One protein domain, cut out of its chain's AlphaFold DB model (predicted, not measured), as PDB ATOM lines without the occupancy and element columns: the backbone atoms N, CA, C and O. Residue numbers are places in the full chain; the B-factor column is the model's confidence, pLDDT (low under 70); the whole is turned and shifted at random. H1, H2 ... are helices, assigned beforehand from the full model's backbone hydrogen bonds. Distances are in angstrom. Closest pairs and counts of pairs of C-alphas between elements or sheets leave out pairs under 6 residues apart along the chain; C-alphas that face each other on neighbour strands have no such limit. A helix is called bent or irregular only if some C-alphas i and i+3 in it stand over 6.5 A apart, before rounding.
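AT A GLANCE: This is residues 20 to 155 of the 715 residues of an uncharacterized protein of Chloroflexi bacterium (UniProt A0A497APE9). A helix in the middle, H2, has H3 folded back beside it and the long H4 and shorter H5 crossing it; a hairpin of H6 and H7 reaches out toward one end, H1 lies off toward the other, and H8 returns near H2 and H3. Residues 92 to 99, of which 92 to 97 belong to H4, stick out. The printed part has 136 residues, with helices H1 to H8 in chain order and no named strand: all helix. It is only just compact, close to loose, with a radius of gyration of the C-alphas of 17.0 A and spans of 49 by 40 by 34 A.

HOW THE PARTS SIT: H1, residues 20 to 26, touches no helix. H2, residues 35 to 50, is the hub. With residues 42 to 49 alone it touches H3, residues 56 to 63, in a hairpin; the closest C-alphas, of Val 45 and Arg 59, are 6.3 A apart, at a shallow tilt of 6 degrees, opposite ways. H4, residues 74 to 97, touches H2 with residues 75 to 83 alone, at a steep tilt of 64 degrees; the closest C-alphas, Pro 41 and Ala 79, are 4.8 A apart. H5, residues 106 to 114, touches residues 43 to 50 of H2 alone at a steep tilt of 66 degrees, closest at C-alphas 47 and 107, 4.1 A. H6, residues 117 to 125, and H7, residues 131 to 143, form a hairpin at 25 degrees, closest at C-alphas 120 and 133, 6.7 A. H8, residues 145 to 150, is close to H3 but not clearly touching: C-alphas 63 and 146, their closest, are 6.0 A apart. Every O i to N i+4 pair is within hydrogen-bond range in H1, H3, H5, H6, H7 and H8, against 10 of 12 in H2 and 15 of 20 in H4.

IN THESE COORDINATES: H1 begins at C-alpha 20 (-133.085, -127.755, -135.414) and H8 ends at C-alpha 150 (-137.706, -148.243, -133.403). From first to last C-alpha, H2 measures 22.4 A, H4 34.9 A and H7 18.2 A. H4 is irregular, only just, with C-alphas 89 and 92 7.0 A apart, and has a kink of 39 degrees near residue 91.

THE WHOLE: The two C-alphas farthest apart, of Gly 26 and Glu 132, are 49.4 A apart. The printed part has no cut and no long link. Confidence is low, with pLDDT under 70, at residues 20 to 37, 89 to 103 and 148 to 155.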
ATOM      1  N   GLU A  20    -134.034-127.681-136.532       46.81
ATOM      2  CA  GLU A  20    -133.085-127.755-135.414       46.81
ATOM      3  C   GLU A  20    -131.619-127.857-135.854       46.81
ATOM      4  O   GLU A  20    -130.739-127.427-135.105       46.81
ATOM      5  N   LYS A  21    -131.335-128.383-137.053       57.66
ATOM      6  CA  LYS A  21    -129.969-128.561-137.578       57.66
ATOM      7  C   LYS A  21    -129.120-127.285-137.460       57.66
ATOM      8  O   LYS A  21    -128.085-127.345-136.796       57.66
ATOM      9  N   PRO A  22    -129.526-126.122-138.015       49.88
ATOM     10  CA  PRO A  22    -128.720-124.906-137.914       49.88
ATOM     11  C   PRO A  22    -128.559-124.393-136.471       49.88
ATOM     12  O   PRO A  22    -127.505-123.854-136.138       49.88
ATOM     13  N   PHE A  23    -129.538-124.606-135.581       49.59
ATOM     14  CA  PHE A  23    -129.428-124.192-134.174       49.59
ATOM     15  C   PHE A  23    -128.470-125.077-133.370       49.59
ATOM     16  O   PHE A  23    -127.705-124.558-132.561       49.59
ATOM     17  N   ARG A  24    -128.470-126.397-133.587       57.00
ATOM     18  CA  ARG A  24    -127.564-127.331-132.893       57.00
ATOM     19  C   ARG A  24    -126.117-127.139-133.330       57.00
ATOM     20  O   ARG A  24    -125.246-127.036-132.470       57.00
ATOM     21  N   VAL A  25    -125.895-126.979-134.637       63.06
ATOM     22  CA  VAL A  25    -124.579-126.633-135.196       63.06
ATOM     23  C   VAL A  25    -124.086-125.302-134.614       63.06
ATOM     24  O   VAL A  25    -122.945-125.217-134.169       63.06
ATOM     25  N   GLY A  26    -124.959-124.292-134.498       50.41
ATOM     26  CA  GLY A  26    -124.629-123.012-133.855       50.41
ATOM     27  C   GLY A  26    -124.339-123.092-132.346       50.41
ATOM     28  O   GLY A  26    -123.695-122.197-131.802       50.41
ATOM     29  N   LEU A  27    -124.784-124.153-131.667       52.12
ATOM     30  CA  LEU A  27    -124.541-124.413-130.241       52.12
ATOM     31  C   LEU A  27    -123.380-125.393-129.988       52.12
ATOM     32  O   LEU A  27    -123.137-125.746-128.835       52.12
ATOM     33  N   GLY A  28    -122.679-125.847-131.034       50.91
ATOM     34  CA  GLY A  28    -121.621-126.858-130.920       50.91
ATOM     35  C   GLY A  28    -122.133-128.248-130.522       50.91
ATOM     36  O   GLY A  28    -121.367-129.070-130.026       50.91
ATOM     37  N   LEU A  29    -123.429-128.512-130.702       48.84
ATOM     38  CA  LEU A  29    -124.040-129.814-130.450       48.84
ATOM     39  C   LEU A  29    -123.981-130.671-131.725       48.84
ATOM     40  O   LEU A  29    -124.120-130.125-132.822       48.84
ATOM     41  N   PRO A  30    -123.843-132.006-131.606       48.50
ATOM     42  CA  PRO A  30    -123.902-132.888-132.764       48.50
ATOM     43  C   PRO A  30    -125.238-132.731-133.500       48.50
ATOM     44  O   PRO A  30    -126.299-132.527-132.886       48.50
ATOM     45  N   GLU A  31    -125.158-132.811-134.828       59.16
ATOM     46  CA  GLU A  31    -126.311-132.772-135.716       59.16
ATOM     47  C   GLU A  31    -127.252-133.924-135.345       59.16
ATOM     48  O   GLU A  31    -126.860-135.088-135.352       59.16
ATOM     49  N   ALA A  32    -128.493-133.613-134.967       54.25
ATOM     50  CA  ALA A  32    -129.491-134.658-134.810       54.25
ATOM     51  C   ALA A  32    -129.866-135.134-136.216       54.25
ATOM     52  O   ALA A  32    -130.487-134.373-136.964       54.25
ATOM     53  N   ALA A  33    -129.491-136.364-136.577       56.16
ATOM     54  CA  ALA A  33    -130.117-137.062-137.692       56.16
ATOM     55  C   ALA A  33    -131.626-137.059-137.409       56.16
ATOM     56  O   ALA A  33    -132.089-137.587-136.397       56.16
ATOM     57  N   GLY A  34    -132.382-136.293-138.195       55.09
ATOM     58  CA  GLY A  34    -133.790-136.048-137.913       55.09
ATOM     59  C   GLY A  34    -134.585-137.351-137.950       55.09
ATOM     60  O   GLY A  34    -134.251-138.272-138.686       55.09
ATOM     61  N   TYR A  35    -135.694-137.407-137.218       58.81
ATOM     62  CA  TYR A  35    -136.661-138.513-137.249       58.81
ATOM     63  C   TYR A  35    -136.925-139.059-138.672       58.81
ATOM     64  O   TYR A  35    -136.986-140.267-138.884       58.81
ATOM     65  N   GLU A  36    -137.020-138.182-139.679       60.88
ATOM     66  CA  GLU A  36    -137.247-138.592-141.068       60.88
ATOM     67  C   GLU A  36    -136.027-139.228-141.761       60.88
ATOM     68  O   GLU A  36    -136.226-139.973-142.723       60.88
ATOM     69  N   SER A  37    -134.785-138.933-141.360       65.94
ATOM     70  CA  SER A  37    -133.593-139.500-142.013       65.94
ATOM     71  C   SER A  37    -133.358-140.958-141.644       65.94
ATOM     72  O   SER A  37    -132.835-141.678-142.479       65.94
ATOM     73  N   GLU A  38    -133.790-141.401-140.461       72.94
ATOM     74  CA  GLU A  38    -133.625-142.794-140.011       72.94
ATOM     75  C   GLU A  38    -134.916-143.609-140.178       72.94
ATOM     76  O   GLU A  38    -134.879-144.729-140.677       72.94
ATOM     77  N   TYR A  39    -136.089-143.036-139.876       81.81
ATOM     78  CA  TYR A  39    -137.354-143.782-139.908       81.81
ATOM     79  C   TYR A  39    -137.698-144.346-141.291       81.81
ATOM     80  O   TYR A  39    -138.154-145.484-141.405       81.81
ATOM     81  N   TRP A  40    -137.543-143.543-142.348       84.44
ATOM     82  CA  TRP A  40    -137.928-143.964-143.697       84.44
ATOM     83  C   TRP A  40    -137.028-145.080-144.233       84.44
ATOM     84  O   TRP A  40    -137.589-146.077-144.680       84.44
ATOM     85  N   PRO A  41    -135.688-144.979-144.140       90.19
ATOM     86  CA  PRO A  41    -134.809-146.090-144.490       90.19
ATOM     87  C   PRO A  41    -135.094-147.353-143.680       90.19
ATOM     88  O   PRO A  41    -135.248-148.409-144.275       90.19
ATOM     89  N   GLU A  42    -135.309-147.277-142.363       89.88
ATOM     90  CA  GLU A  42    -135.676-148.486-141.606       89.88
ATOM     91  C   GLU A  42    -136.991-149.106-142.086       89.88
ATOM     92  O   GLU A  42    -137.110-150.323-142.198       89.88
ATOM     93  N   SER A  43    -137.979-148.272-142.420       86.94
ATOM     94  CA  SER A  43    -139.245-148.746-142.992       86.94
ATOM     95  C   SER A  43    -139.035-149.421-144.354       86.94
ATOM     96  O   SER A  43    -139.776-150.342-144.687       86.94
ATOM     97  N   MET A  44    -138.037-148.982-145.131       91.94
ATOM     98  CA  MET A  44    -137.650-149.606-146.400       91.94
ATOM     99  C   MET A  44    -136.919-150.926-146.193       91.94
ATOM    100  O   MET A  44    -137.236-151.873-146.898       91.94
ATOM    101  N   VAL A  45    -136.030-151.036-145.202       92.06
ATOM    102  CA  VAL A  45    -135.406-152.322-144.838       92.06
ATOM    103  C   VAL A  45    -136.484-153.355-144.485       92.06
ATOM    104  O   VAL A  45    -136.419-154.502-144.914       92.06
ATOM    105  N   LEU A  46    -137.534-152.944-143.766       86.50
ATOM    106  CA  LEU A  46    -138.679-153.814-143.480       86.50
ATOM    107  C   LEU A  46    -139.496-154.150-144.729       86.50
ATOM    108  O   LEU A  46    -139.959-155.276-144.863       86.50
ATOM    109  N   ASP A  47    -139.690-153.199-145.640       88.25
ATOM    110  CA  ASP A  47    -140.385-153.463-146.903       88.25
ATOM    111  C   ASP A  47    -139.613-154.467-147.772       88.25
ATOM    112  O   ASP A  47    -140.209-155.419-148.265       88.25
ATOM    113  N   MET A  48    -138.288-154.313-147.858       92.69
ATOM    114  CA  MET A  48    -137.376-155.230-148.549       92.69
ATOM    115  C   MET A  48    -137.452-156.638-147.955       92.69
ATOM    116  O   MET A  48    -137.629-157.603-148.693       92.69
ATOM    117  N   ALA A  49    -137.415-156.765-146.624       88.69
ATOM    118  CA  ALA A  49    -137.556-158.060-145.958       88.69
ATOM    119  C   ALA A  49    -138.937-158.696-146.209       88.69
ATOM    120  O   ALA A  49    -139.048-159.896-146.434       88.69
ATOM    121  N   ALA A  50    -140.005-157.891-146.212       84.19
ATOM    122  CA  ALA A  50    -141.369-158.365-146.456       84.19
ATOM    123  C   ALA A  50    -141.617-158.828-147.899       84.19
ATOM    124  O   ALA A  50    -142.575-159.561-148.149       84.19
ATOM    125  N   ASN A  51    -140.814-158.331-148.838       88.25
ATOM    126  CA  ASN A  51    -140.835-158.720-150.243       88.25
ATOM    127  C   ASN A  51    -139.773-159.792-150.557       88.25
ATOM    128  O   ASN A  51    -139.547-160.066-151.731       88.25
ATOM    129  N   GLU A  52    -139.143-160.385-149.531       91.94
ATOM    130  CA  GLU A  52    -138.115-161.433-149.653       91.94
ATOM    131  C   GLU A  52    -136.859-160.986-150.428       91.94
ATOM    132  O   GLU A  52    -136.132-161.800-150.990       91.94
ATOM    133  N   GLU A  53    -136.580-159.680-150.457       94.19
ATOM    134  CA  GLU A  53    -135.410-159.110-151.139       94.19
ATOM    135  C   GLU A  53    -134.140-159.151-150.278       94.19
ATOM    136  O   GLU A  53    -133.032-159.082-150.806       94.19
ATOM    137  N   ILE A  54    -134.313-159.236-148.957       95.56
ATOM    138  CA  ILE A  54    -133.260-159.476-147.963       95.56
ATOM    139  C   ILE A  54    -133.756-160.521-146.966       95.56
ATOM    140  O   ILE A  54    -134.965-160.625-146.724       95.56
ATOM    141  N   THR A  55    -132.843-161.276-146.357       93.56
ATOM    142  CA  THR A  55    -133.222-162.271-145.346       93.56
ATOM    143  C   THR A  55    -133.581-161.607-144.005       93.56
ATOM    144  O   THR A  55    -133.189-160.463-143.735       93.56
ATOM    145  N   PRO A  56    -134.318-162.297-143.113       87.88
ATOM    146  CA  PRO A  56    -134.565-161.811-141.754       87.88
ATOM    147  C   PRO A  56    -133.282-161.497-140.969       87.88
ATOM    148  O   PRO A  56    -133.248-160.518-140.224       87.88
ATOM    149  N   GLU A  57    -132.217-162.276-141.162       89.56
ATOM    150  CA  GLU A  57    -130.915-162.074-140.515       89.56
ATOM    151  C   GLU A  57    -130.235-160.796-141.013       89.56
ATOM    152  O   GLU A  57    -129.682-160.036-140.220       89.56
ATOM    153  N   GLU A  58    -130.310-160.526-142.316       93.19
ATOM    154  CA  GLU A  58    -129.775-159.308-142.923       93.19
ATOM    155  C   GLU A  58    -130.536-158.058-142.459       93.19
ATOM    156  O   GLU A  58    -129.924-157.051-142.088       93.19
ATOM    157  N   ARG A  59    -131.872-158.140-142.400       92.19
ATOM    158  CA  ARG A  59    -132.736-157.113-141.797       92.19
ATOM    159  C   ARG A  59    -132.311-156.828-140.357       92.19
ATOM    160  O   ARG A  59    -132.111-155.667-139.992       92.19
ATOM    161  N   ASP A  60    -132.176-157.870-139.543       86.62
ATOM    162  CA  ASP A  60    -131.843-157.735-138.125       86.62
ATOM    163  C   ASP A  60    -130.427-157.185-137.934       86.62
ATOM    164  O   ASP A  60    -130.222-156.323-137.083       86.62
ATOM    165  N   ALA A  61    -129.465-157.588-138.766       88.44
ATOM    166  CA  ALA A  61    -128.113-157.042-138.747       88.44
ATOM    167  C   ALA A  61    -128.087-155.536-139.071       88.44
ATOM    168  O   ALA A  61    -127.334-154.792-138.449       88.44
ATOM    169  N   VAL A  62    -128.917-155.055-139.999       90.56
ATOM    170  CA  VAL A  62    -128.945-153.630-140.378       90.56
ATOM    171  C   VAL A  62    -129.719-152.768-139.368       90.56
ATOM    172  O   VAL A  62    -129.387-151.595-139.183       90.56
ATOM    173  N   LEU A  63    -130.723-153.335-138.686       85.69
ATOM    174  CA  LEU A  63    -131.592-152.621-137.735       85.69
ATOM    175  C   LEU A  63    -131.197-152.783-136.257       85.69
ATOM    176  O   LEU A  63    -131.750-152.096-135.395       85.69
ATOM    177  N   ASN A  64    -130.262-153.675-135.927       80.69
ATOM    178  CA  ASN A  64    -129.805-153.891-134.555       80.69
ATOM    179  C   ASN A  64    -128.612-152.980-134.208       80.69
ATOM    180  O   ASN A  64    -127.544-153.172-134.780       80.69
ATOM    181  N   PRO A  65    -128.721-152.069-133.221       77.12
ATOM    182  CA  PRO A  65    -127.621-151.191-132.804       77.12
ATOM    183  C   PRO A  65    -126.348-151.910-132.345       77.12
ATOM    184  O   PRO A  65    -125.274-151.318-132.374       77.12
ATOM    185  N   ALA A  66    -126.457-153.167-131.901       75.50
ATOM    186  CA  ALA A  66    -125.306-153.980-131.508       75.50
ATOM    187  C   ALA A  66    -124.551-154.582-132.710       75.50
ATOM    188  O   ALA A  66    -123.465-155.134-132.541       75.50
ATOM    189  N   SER A  67    -125.120-154.506-133.913       81.25
ATOM    190  CA  SER A  67    -124.512-155.045-135.124       81.25
ATOM    191  C   SER A  67    -123.460-154.089-135.704       81.25
ATOM    192  O   SER A  67    -123.699-152.880-135.777       81.25
ATOM    193  N   PRO A  68    -122.323-154.597-136.218       86.31
ATOM    194  CA  PRO A  68    -121.338-153.774-136.922       86.31
ATOM    195  C   PRO A  68    -121.888-153.135-138.211       86.31
ATOM    196  O   PRO A  68    -121.347-152.123-138.666       86.31
ATOM    197  N   THR A  69    -122.966-153.688-138.781       89.38
ATOM    198  CA  THR A  69    -123.651-153.174-139.980       89.38
ATOM    199  C   THR A  69    -124.851-152.278-139.667       89.38
ATOM    200  O   THR A  69    -125.572-151.892-140.586       89.38
ATOM    201  N   TYR A  70    -125.061-151.898-138.400       89.44
ATOM    202  CA  TYR A  70    -126.151-151.002-138.017       89.44
ATOM    203  C   TYR A  70    -126.123-149.708-138.835       89.44
ATOM    204  O   TYR A  70    -125.145-148.953-138.775       89.44
ATOM    205  N   HIS A  71    -127.195-149.472-139.596       90.38
ATOM    206  CA  HIS A  71    -127.340-148.329-140.508       90.38
ATOM    207  C   HIS A  71    -126.146-148.154-141.472       90.38
ATOM    208  O   HIS A  71    -125.732-147.033-141.780       90.38
ATOM    209  N   LYS A  72    -125.551-149.264-141.924       91.06
ATOM    210  CA  LYS A  72    -124.391-149.290-142.826       91.06
ATOM    211  C   LYS A  72    -124.517-150.400-143.868       91.06
ATOM    212  O   LYS A  72    -125.232-151.380-143.680       91.06
ATOM    213  N   GLY A  73    -123.742-150.267-144.941       94.50
ATOM    214  CA  GLY A  73    -123.610-151.283-145.981       94.50
ATOM    215  C   GLY A  73    -124.700-151.224-147.059       94.50
ATOM    216  O   GLY A  73    -125.608-150.394-146.981       94.50
ATOM    217  N   PRO A  74    -124.624-152.118-148.063       96.12
ATOM    218  CA  PRO A  74    -125.413-152.015-149.295       96.12
ATOM    219  C   PRO A  74    -126.929-152.035-149.073       96.12
ATOM    220  O   PRO A  74    -127.663-151.303-149.728       96.12
ATOM    221  N   ILE A  75    -127.403-152.826-148.106       95.56
ATOM    222  CA  ILE A  75    -128.832-152.916-147.764       95.56
ATOM    223  C   ILE A  75    -129.351-151.581-147.222       95.56
ATOM    224  O   ILE A  75    -130.442-151.142-147.582       95.56
ATOM    225  N   TRP A  76    -128.567-150.914-146.372       94.69
ATOM    226  CA  TRP A  76    -128.948-149.618-145.820       94.69
ATOM    227  C   TRP A  76    -128.891-148.503-146.867       94.69
ATOM    228  O   TRP A  76    -129.764-147.637-146.894       94.69
ATOM    229  N   GLU A  77    -127.892-148.531-147.750       93.50
ATOM    230  CA  GLU A  77    -127.773-147.589-148.869       93.50
ATOM    231  C   GLU A  77    -128.944-147.723-149.850       93.50
ATOM    232  O   GLU A  77    -129.546-146.722-150.242       93.50
ATOM    233  N   GLU A  78    -129.347-148.951-150.172       95.44
ATOM    234  CA  GLU A  78    -130.524-149.208-151.002       95.44
ATOM    235  C   GLU A  78    -131.817-148.750-150.310       95.44
ATOM    236  O   GLU A  78    -132.664-148.083-150.914       95.44
ATOM    237  N   ALA A  79    -131.950-149.004-149.007       93.38
ATOM    238  CA  ALA A  79    -133.065-148.504-148.215       93.38
ATOM    239  C   ALA A  79    -133.121-146.963-148.177       93.38
ATOM    240  O   ALA A  79    -134.209-146.381-148.262       93.38
ATOM    241  N   LEU A  80    -131.969-146.283-148.101       89.94
ATOM    242  CA  LEU A  80    -131.853-144.825-148.216       89.94
ATOM    243  C   LEU A  80    -132.310-144.328-149.593       89.94
ATOM    244  O   LEU A  80    -133.073-143.360-149.660       89.94
ATOM    245  N   ASN A  81    -131.907-145.005-150.671       90.50
ATOM    246  CA  ASN A  81    -132.303-144.665-152.038       90.50
ATOM    247  C   ASN A  81    -133.820-144.795-152.231       90.50
ATOM    248  O   ASN A  81    -134.477-143.854-152.688       90.50
ATOM    249  N   ARG A  82    -134.412-145.912-151.796       91.50
ATOM    250  CA  ARG A  82    -135.868-146.130-151.854       91.50
ATOM    251  C   ARG A  82    -136.636-145.125-151.011       91.50
ATOM    252  O   ARG A  82    -137.642-144.572-151.460       91.50
ATOM    253  N   ALA A  83    -136.130-144.826-149.815       87.81
ATOM    254  CA  ALA A  83    -136.692-143.803-148.947       87.81
ATOM    255  C   ALA A  83    -136.626-142.411-149.594       87.81
ATOM    256  O   ALA A  83    -137.562-141.627-149.436       87.81
ATOM    257  N   ALA A  84    -135.558-142.086-150.328       83.31
ATOM    258  CA  ALA A  84    -135.428-140.822-151.048       83.31
ATOM    259  C   ALA A  84    -136.450-140.706-152.191       83.31
ATOM    260  O   ALA A  84    -137.130-139.683-152.288       83.31
ATOM    261  N   ILE A  85    -136.639-141.765-152.985       82.62
ATOM    262  CA  ILE A  85    -137.653-141.824-154.055       82.62
ATOM    263  C   ILE A  85    -139.063-141.640-153.469       82.62
ATOM    264  O   ILE A  85    -139.841-140.795-153.921       82.62
ATOM    265  N   LEU A  86    -139.371-142.363-152.390       76.69
ATOM    266  CA  LEU A  86    -140.641-142.249-151.669       76.69
ATOM    267  C   LEU A  86    -140.832-140.916-150.946       76.69
ATOM    268  O   LEU A  86    -141.966-140.573-150.639       76.69
ATOM    269  N   LYS A  87    -139.775-140.149-150.665       72.62
ATOM    270  CA  LYS A  87    -139.892-138.778-150.137       72.62
ATOM    271  C   LYS A  87    -140.193-137.755-151.232       72.62
ATOM    272  O   LYS A  87    -140.826-136.737-150.933       72.62
ATOM    273  N   GLN A  88    -139.779-138.015-152.472       70.12
ATOM    274  CA  GLN A  88    -140.008-137.131-153.621       70.12
ATOM    275  C   GLN A  88    -141.431-137.260-154.196       70.12
ATOM    276  O   GLN A  88    -142.052-136.256-154.532       70.12
ATOM    277  N   LEU A  89    -141.999-138.469-154.233       61.38
ATOM    278  CA  LEU A  89    -143.360-138.722-154.746       61.38
ATOM    279  C   LEU A  89    -144.497-137.982-153.990       61.38
ATOM    280  O   LEU A  89    -145.409-137.467-154.637       61.38
ATOM    281  N   PRO A  90    -144.484-137.870-152.645       53.66
ATOM    282  CA  PRO A  90    -145.538-137.211-151.883       53.66
ATOM    283  C   PRO A  90    -145.308-135.716-151.706       53.66
ATOM    284  O   PRO A  90    -146.246-135.031-151.309       53.66
ATOM    285  N   THR A  91    -144.109-135.171-151.926       54.34
ATOM    286  CA  THR A  91    -143.836-133.771-151.563       54.34
ATOM    287  C   THR A  91    -144.655-132.793-152.401       54.34
ATOM    288  O   THR A  91    -145.182-131.851-151.827       54.34
ATOM    289  N   ALA A  92    -144.895-133.054-153.689       51.91
ATOM    290  CA  ALA A  92    -145.733-132.185-154.522       51.91
ATOM    291  C   ALA A  92    -147.224-132.207-154.112       51.91
ATOM    292  O   ALA A  92    -147.846-131.159-153.953       51.91
ATOM    293  N   VAL A  93    -147.793-133.393-153.863       51.09
ATOM    294  CA  VAL A  93    -149.221-133.560-153.519       51.09
ATOM    295  C   VAL A  93    -149.510-133.208-152.051       51.09
ATOM    296  O   VAL A  93    -150.533-132.605-151.733       51.09
ATOM    297  N   SER A  94    -148.588-133.521-151.136       51.09
ATOM    298  CA  SER A  94    -148.740-133.242-149.697       51.09
ATOM    299  C   SER A  94    -148.514-131.771-149.352       51.09
ATOM    300  O   SER A  94    -149.094-131.284-148.385       51.09
ATOM    301  N   TYR A  95    -147.677-131.064-150.122       51.53
ATOM    302  CA  TYR A  95    -147.521-129.611-149.998       51.53
ATOM    303  C   TYR A  95    -148.809-128.886-150.414       51.53
ATOM    304  O   TYR A  95    -149.162-127.880-149.812       51.53
ATOM    305  N   PHE A  96    -149.555-129.453-151.370       48.41
ATOM    306  CA  PHE A  96    -150.832-128.911-151.839       48.41
ATOM    307  C   PHE A  96    -152.012-129.191-150.888       48.41
ATOM    308  O   PHE A  96    -152.917-128.370-150.778       48.41
ATOM    309  N   LEU A  97    -152.016-130.332-150.186       46.19
ATOM    310  CA  LEU A  97    -153.143-130.763-149.338       46.19
ATOM    311  C   LEU A  97    -152.949-130.522-147.831       46.19
ATOM    312  O   LEU A  97    -153.855-130.810-147.053       46.19
ATOM    313  N   GLY A  98    -151.781-130.045-147.387       43.53
ATOM    314  CA  GLY A  98    -151.501-129.749-145.971       43.53
ATOM    315  C   GLY A  98    -151.544-130.960-145.023       43.53
ATOM    316  O   GLY A  98    -151.364-130.810-143.816       43.53
ATOM    317  N   ILE A  99    -151.759-132.167-145.549       46.47
ATOM    318  CA  ILE A  99    -151.867-133.422-144.807       46.47
ATOM    319  C   ILE A  99    -150.951-134.428-145.499       46.47
ATOM    320  O   ILE A  99    -151.187-134.802-146.646       46.47
ATOM    321  N   ARG A 100    -149.906-134.896-144.806       50.41
ATOM    322  CA  ARG A 100    -149.153-136.077-145.249       50.41
ATOM    323  C   ARG A 100    -149.915-137.324-144.792       50.41
ATOM    324  O   ARG A 100    -149.958-137.568-143.582       50.41
ATOM    325  N   PRO A 101    -150.506-138.136-145.687       52.91
ATOM    326  CA  PRO A 101    -150.976-139.450-145.279       52.91
ATOM    327  C   PRO A 101    -149.767-140.253-144.782       52.91
ATOM    328  O   PRO A 101    -148.743-140.339-145.461       52.91
ATOM    329  N   ARG A 102    -149.862-140.833-143.578       55.16
ATOM    330  CA  ARG A 102    -148.907-141.849-143.109       55.16
ATOM    331  C   ARG A 102    -149.099-143.096-143.971       55.16
ATOM    332  O   ARG A 102    -149.831-144.009-143.604       55.16
ATOM    333  N   LEU A 103    -148.476-143.109-145.141       60.19
ATOM    334  CA  LEU A 103    -148.354-144.306-145.954       60.19
ATOM    335  C   LEU A 103    -147.209-145.119-145.358       60.19
ATOM    336  O   LEU A 103    -146.041-144.862-145.631       60.19
ATOM    337  N   LEU A 104    -147.556-146.050-144.470       70.06
ATOM    338  CA  LEU A 104    -146.630-147.116-144.110       70.06
ATOM    339  C   LEU A 104    -146.358-147.939-145.379       70.06
ATOM    340  O   LEU A 104    -147.317-148.231-146.107       70.06
ATOM    341  N   PRO A 105    -145.099-148.312-145.662       76.12
ATOM    342  CA  PRO A 105    -144.790-149.222-146.757       76.12
ATOM    343  C   PRO A 105    -145.631-150.498-146.638       76.12
ATOM    344  O   PRO A 105    -145.921-150.973-145.532       76.12
ATOM    345  N   LYS A 106    -146.089-151.038-147.773       78.00
ATOM    346  CA  LYS A 106    -147.005-152.192-147.777       78.00
ATOM    347  C   LYS A 106    -146.364-153.414-147.118       78.00
ATOM    348  O   LYS A 106    -147.080-154.188-146.484       78.00
ATOM    349  N   GLY A 107    -145.056-153.582-147.261       75.44
ATOM    350  CA  GLY A 107    -144.277-154.642-146.641       75.44
ATOM    351  C   GLY A 107    -144.187-154.501-145.125       75.44
ATOM    352  O   GLY A 107    -144.443-155.463-144.409       75.44
ATOM    353  N   GLU A 108    -143.999-153.286-144.606       76.44
ATOM    354  CA  GLU A 108    -144.028-153.054-143.156       76.44
ATOM    355  C   GLU A 108    -145.382-153.456-142.540       76.44
ATOM    356  O   GLU A 108    -145.448-154.095-141.488       76.44
ATOM    357  N   MET A 109    -146.485-153.113-143.210       76.56
ATOM    358  CA  MET A 109    -147.826-153.522-142.782       76.56
ATOM    359  C   MET A 109    -148.036-155.037-142.869       76.56
ATOM    360  O   MET A 109    -148.762-155.588-142.039       76.56
ATOM    361  N   ARG A 110    -147.414-155.714-143.845       75.94
ATOM    362  CA  ARG A 110    -147.438-157.180-143.948       75.94
ATOM    363  C   ARG A 110    -146.682-157.823-142.796       75.94
ATOM    364  O   ARG A 110    -147.271-158.672-142.141       75.94
ATOM    365  N   ILE A 111    -145.472-157.365-142.480       73.69
ATOM    366  CA  ILE A 111    -144.681-157.873-141.346       73.69
ATOM    367  C   ILE A 111    -145.448-157.700-140.032       73.69
ATOM    368  O   ILE A 111    -145.645-158.663-139.302       73.69
ATOM    369  N   ARG A 112    -146.014-156.513-139.768       76.69
ATOM    370  CA  ARG A 112    -146.804-156.267-138.544       76.69
ATOM    371  C   ARG A 112    -148.026-157.183-138.405       76.69
ATOM    372  O   ARG A 112    -148.450-157.458-137.282       76.69
ATOM    373  N   ARG A 113    -148.628-157.607-139.523       78.25
ATOM    374  CA  ARG A 113    -149.737-158.574-139.530       78.25
ATOM    375  C   ARG A 113    -149.236-160.006-139.378       78.25
ATOM    376  O   ARG A 113    -149.766-160.719-138.537       78.25
ATOM    377  N   ALA A 114    -148.230-160.395-140.157       73.88
ATOM    378  CA  ALA A 114    -147.655-161.738-140.154       73.88
ATOM    379  C   ALA A 114    -147.057-162.102-138.789       73.88
ATOM    380  O   ALA A 114    -147.217-163.224-138.325       73.88
ATOM    381  N   GLU A 115    -146.444-161.135-138.108       78.31
ATOM    382  CA  GLU A 115    -145.814-161.342-136.806       78.31
ATOM    383  C   GLU A 115    -146.800-161.175-135.628       78.31
ATOM    384  O   GLU A 115    -146.392-161.282-134.478       78.31
ATOM    385  N   GLY A 116    -148.094-160.907-135.861       81.38
ATOM    386  CA  GLY A 116    -149.129-160.872-134.809       81.38
ATOM    387  C   GLY A 116    -149.258-159.558-134.019       81.38
ATOM    388  O   GLY A 116    -150.129-159.430-133.156       81.38
ATOM    389  N   LEU A 117    -148.458-158.527-134.320       80.44
ATOM    390  CA  LEU A 117    -148.554-157.227-133.639       80.44
ATOM    391  C   LEU A 117    -149.872-156.497-133.945       80.44
ATOM    392  O   LEU A 117    -150.406-155.782-133.093       80.44
ATOM    393  N   ALA A 118    -150.396-156.668-135.162       78.56
ATOM    394  CA  ALA A 118    -151.672-156.089-135.573       78.56
ATOM    395  C   ALA A 118    -152.830-156.573-134.685       78.56
ATOM    396  O   ALA A 118    -153.623-155.754-134.227       78.56
ATOM    397  N   GLU A 119    -152.867-157.868-134.367       82.38
ATOM    398  CA  GLU A 119    -153.888-158.471-133.505       82.38
ATOM    399  C   GLU A 119    -153.822-157.907-132.077       82.38
ATOM    400  O   GLU A 119    -154.842-157.520-131.506       82.38
ATOM    401  N   ILE A 120    -152.613-157.747-131.523       82.69
ATOM    402  CA  ILE A 120    -152.403-157.132-130.201       82.69
ATOM    403  C   ILE A 120    -152.955-155.695-130.174       82.69
ATOM    404  O   ILE A 120    -153.610-155.300-129.207       82.69
ATOM    405  N   TYR A 121    -152.711-154.901-131.224       79.12
ATOM    406  CA  TYR A 121    -153.226-153.531-131.308       79.12
ATOM    407  C   TYR A 121    -154.738-153.464-131.540       79.12
ATOM    408  O   TYR A 121    -155.388-152.560-131.011       79.12
ATOM    409  N   GLU A 122    -155.309-154.385-132.311       81.94
ATOM    410  CA  GLU A 122    -156.757-154.450-132.526       81.94
ATOM    411  C   GLU A 122    -157.498-154.817-131.239       81.94
ATOM    412  O   GLU A 122    -158.466-154.137-130.894       81.94
ATOM    413  N   ARG A 123    -156.985-155.780-130.465       84.00
ATOM    414  CA  ARG A 123    -157.521-156.135-129.141       84.00
ATOM    415  C   ARG A 123    -157.465-154.967-128.155       84.00
ATOM    416  O   ARG A 123    -158.456-154.654-127.495       84.00
ATOM    417  N   GLU A 124    -156.353-154.228-128.105       77.88
ATOM    418  CA  GLU A 124    -156.278-153.004-127.293       77.88
ATOM    419  C   GLU A 124    -157.245-151.912-127.758       77.88
ATOM    420  O   GLU A 124    -157.840-151.207-126.936       77.88
ATOM    421  N   ARG A 125    -157.415-151.752-129.075       75.12
ATOM    422  CA  ARG A 125    -158.353-150.786-129.655       75.12
ATOM    423  C   ARG A 125    -159.802-151.158-129.349       75.12
ATOM    424  O   ARG A 125    -160.616-150.257-129.146       75.12
ATOM    425  N   ALA A 126    -160.098-152.453-129.262       82.81
ATOM    426  CA  ALA A 126    -161.367-152.992-128.780       82.81
ATOM    427  C   ALA A 126    -161.565-152.807-127.261       82.81
ATOM    428  O   ALA A 126    -162.648-153.062-126.742       82.81
ATOM    429  N   GLY A 127    -160.557-152.294-126.546       81.69
ATOM    430  CA  GLY A 127    -160.632-151.976-125.124       81.69
ATOM    431  C   GLY A 127    -160.245-153.132-124.207       81.69
ATOM    432  O   GLY A 127    -160.329-152.969-122.987       81.69
ATOM    433  N   GLU A 128    -159.789-154.259-124.757       86.69
ATOM    434  CA  GLU A 128    -159.250-155.341-123.948       86.69
ATOM    435  C   GLU A 128    -157.992-154.854-123.213       86.69
ATOM    436  O   GLU A 128    -157.058-154.288-123.788       86.69
ATOM    437  N   LYS A 129    -157.980-155.050-121.895       78.12
ATOM    438  CA  LYS A 129    -156.860-154.733-121.007       78.12
ATOM    439  C   LYS A 129    -156.683-155.908-120.061       78.12
ATOM    440  O   LYS A 129    -157.659-156.385-119.497       78.12
ATOM    441  N   GLY A 130    -155.451-156.350-119.840       78.44
ATOM    442  CA  GLY A 130    -155.207-157.466-118.932       78.44
ATOM    443  C   GLY A 130    -153.768-157.974-118.956       78.44
ATOM    444  O   GLY A 130    -152.965-157.514-119.775       78.44
ATOM    445  N   PRO A 131    -153.418-158.896-118.041       71.38
ATOM    446  CA  PRO A 131    -152.118-159.563-118.033       71.38
ATOM    447  C   PRO A 131    -151.830-160.276-119.361       71.38
ATOM    448  O   PRO A 131    -150.737-160.109-119.882       71.38
ATOM    449  N   GLU A 132    -152.825-160.918-119.977       77.56
ATOM    450  CA  GLU A 132    -152.662-161.658-121.239       77.56
ATOM    451  C   GLU A 132    -152.194-160.785-122.410       77.56
ATOM    452  O   GLU A 132    -151.255-161.148-123.112       77.56
ATOM    453  N   ILE A 133    -152.788-159.601-122.607       75.56
ATOM    454  CA  ILE A 133    -152.377-158.672-123.676       75.56
ATOM    455  C   ILE A 133    -150.993-158.092-123.394       75.56
ATOM    456  O   ILE A 133    -150.187-157.926-124.312       75.56
ATOM    457  N   ARG A 134    -150.680-157.810-122.121       71.88
ATOM    458  CA  ARG A 134    -149.336-157.366-121.724       71.88
ATOM    459  C   ARG A 134    -148.295-158.449-121.976       71.88
ATOM    460  O   ARG A 134    -147.196-158.132-122.414       71.88
ATOM    461  N   GLU A 135    -148.643-159.703-121.735       74.31
ATOM    462  CA  GLU A 135    -147.766-160.848-121.937       74.31
ATOM    463  C   GLU A 135    -147.609-161.208-123.415       74.31
ATOM    464  O   GLU A 135    -146.496-161.471-123.857       74.31
ATOM    465  N   ALA A 136    -148.677-161.128-124.214       74.62
ATOM    466  CA  ALA A 136    -148.608-161.236-125.672       74.62
ATOM    467  C   ALA A 136    -147.704-160.143-126.261       74.62
ATOM    468  O   ALA A 136    -146.804-160.430-127.046       74.62
ATOM    469  N   ARG A 137    -147.859-158.899-125.796       78.56
ATOM    470  CA  ARG A 137    -146.977-157.785-126.156       78.56
ATOM    471  C   ARG A 137    -145.528-158.016-125.739       78.56
ATOM    472  O   ARG A 137    -144.624-157.756-126.526       78.56
ATOM    473  N   ARG A 138    -145.296-158.473-124.506       72.19
ATOM    474  CA  ARG A 138    -143.950-158.755-123.992       72.19
ATOM    475  C   ARG A 138    -143.280-159.856-124.816       72.19
ATOM    476  O   ARG A 138    -142.144-159.662-125.228       72.19
ATOM    477  N   ARG A 139    -143.993-160.951-125.110       75.88
ATOM    478  CA  ARG A 139    -143.515-162.035-125.985       75.88
ATOM    479  C   ARG A 139    -143.176-161.518-127.379       75.88
ATOM    480  O   ARG A 139    -142.089-161.795-127.865       75.88
ATOM    481  N   TRP A 140    -144.046-160.699-127.966       82.75
ATOM    482  CA  TRP A 140    -143.810-160.126-129.289       82.75
ATOM    483  C   TRP A 140    -142.547-159.254-129.346       82.75
ATOM    484  O   TRP A 140    -141.720-159.426-130.236       82.75
ATOM    485  N   TYR A 141    -142.359-158.347-128.379       76.88
ATOM    486  CA  TYR A 141    -141.147-157.519-128.310       76.88
ATOM    487  C   TYR A 141    -139.885-158.327-127.986       76.88
ATOM    488  O   TYR A 141    -138.795-157.920-128.382       76.88
ATOM    489  N   ALA A 142    -140.017-159.454-127.279       70.94
ATOM    490  CA  ALA A 142    -138.903-160.361-127.015       70.94
ATOM    491  C   ALA A 142    -138.443-161.091-128.286       70.94
ATOM    492  O   ALA A 142    -137.246-161.290-128.462       70.94
ATOM    493  N   THR A 143    -139.367-161.445-129.187       72.44
ATOM    494  CA  THR A 143    -139.034-162.103-130.462       72.44
ATOM    495  C   THR A 143    -138.690-161.117-131.585       72.44
ATOM    496  O   THR A 143    -138.077-161.522-132.563       72.44
ATOM    497  N   HIS A 144    -139.033-159.829-131.445       75.69
ATOM    498  CA  HIS A 144    -138.739-158.770-132.429       75.69
ATOM    499  C   HIS A 144    -138.010-157.574-131.784       75.69
ATOM    500  O   HIS A 144    -138.529-156.447-131.760       75.69
ATOM    501  N   PRO A 145    -136.796-157.777-131.233       70.25
ATOM    502  CA  PRO A 145    -136.075-156.747-130.485       70.25
ATOM    503  C   PRO A 145    -135.823-155.474-131.310       70.25
ATOM    504  O   PRO A 145    -135.950-154.372-130.765       70.25
ATOM    505  N   TRP A 146    -135.596-155.603-132.623       70.12
ATOM    506  CA  TRP A 146    -135.417-154.490-133.567       70.12
ATOM    507  C   TRP A 146    -136.603-153.511-133.584       70.12
ATOM    508  O   TRP A 146    -136.418-152.299-133.679       70.12
ATOM    509  N   TYR A 147    -137.838-153.987-133.409       70.50
ATOM    510  CA  TYR A 147    -139.013-153.114-133.434       70.50
ATOM    511  C   TYR A 147    -139.128-152.285-132.153       70.50
ATOM    512  O   TYR A 147    -139.559-151.129-132.171       70.50
ATOM    513  N   THR A 148    -138.706-152.848-131.021       64.12
ATOM    514  CA  THR A 148    -138.624-152.102-129.759       64.12
ATOM    515  C   THR A 148    -137.625-150.947-129.865       64.12
ATOM    516  O   THR A 148    -137.876-149.864-129.335       64.12
ATOM    517  N   ASN A 149    -136.541-151.145-130.621       63.06
ATOM    518  CA  ASN A 149    -135.510-150.135-130.873       63.06
ATOM    519  C   ASN A 149    -136.041-148.979-131.731       63.06
ATOM    520  O   ASN A 149    -135.673-147.825-131.525       63.06
ATOM    521  N   ARG A 150    -137.013-149.257-132.603       64.75
ATOM    522  CA  ARG A 150    -137.706-148.243-133.403       64.75
ATOM    523  C   ARG A 150    -138.513-147.252-132.561       64.75
ATOM    524  O   ARG A 150    -138.655-146.084-132.921       64.75
ATOM    525  N   GLY A 151    -139.014-147.690-131.401       60.19
ATOM    526  CA  GLY A 151    -139.627-146.818-130.394       60.19
ATOM    527  C   GLY A 151    -138.655-145.788-129.801       60.19
ATOM    528  O   GLY A 151    -139.093-144.739-129.337       60.19
ATOM    529  N   LEU A 152    -137.347-146.045-129.882       55.59
ATOM    530  CA  LEU A 152    -136.279-145.166-129.398       55.59
ATOM    531  C   LEU A 152    -135.779-144.188-130.477       55.59
ATOM    532  O   LEU A 152    -135.080-143.229-130.153       55.59
ATOM    533  N   LEU A 153    -136.183-144.353-131.746       53.88
ATOM    534  CA  LEU A 153    -135.939-143.354-132.803       53.88
ATOM    535  C   LEU A 153    -136.658-142.030-132.554       53.88
ATOM    536  O   LEU A 153    -136.289-141.001-133.116       53.88
ATOM    537  N   TRP A 154    -137.692-142.056-131.715       52.62
ATOM    538  CA  TRP A 154    -138.416-140.869-131.273       52.62
ATOM    539  C   TRP A 154    -137.605-140.028-130.278       52.62
ATOM    540  O   TRP A 154    -137.991-138.894-129.996       52.62
ATOM    541  N   THR A 155    -136.481-140.559-129.786       51.41
ATOM    542  CA  THR A 155    -135.576-139.898-128.848       51.41
ATOM    543  C   THR A 155    -134.263-139.545-129.571       51.41
ATOM    544  O   THR A 155    -133.570-140.441-130.069       51.41
TER     545      THR A 155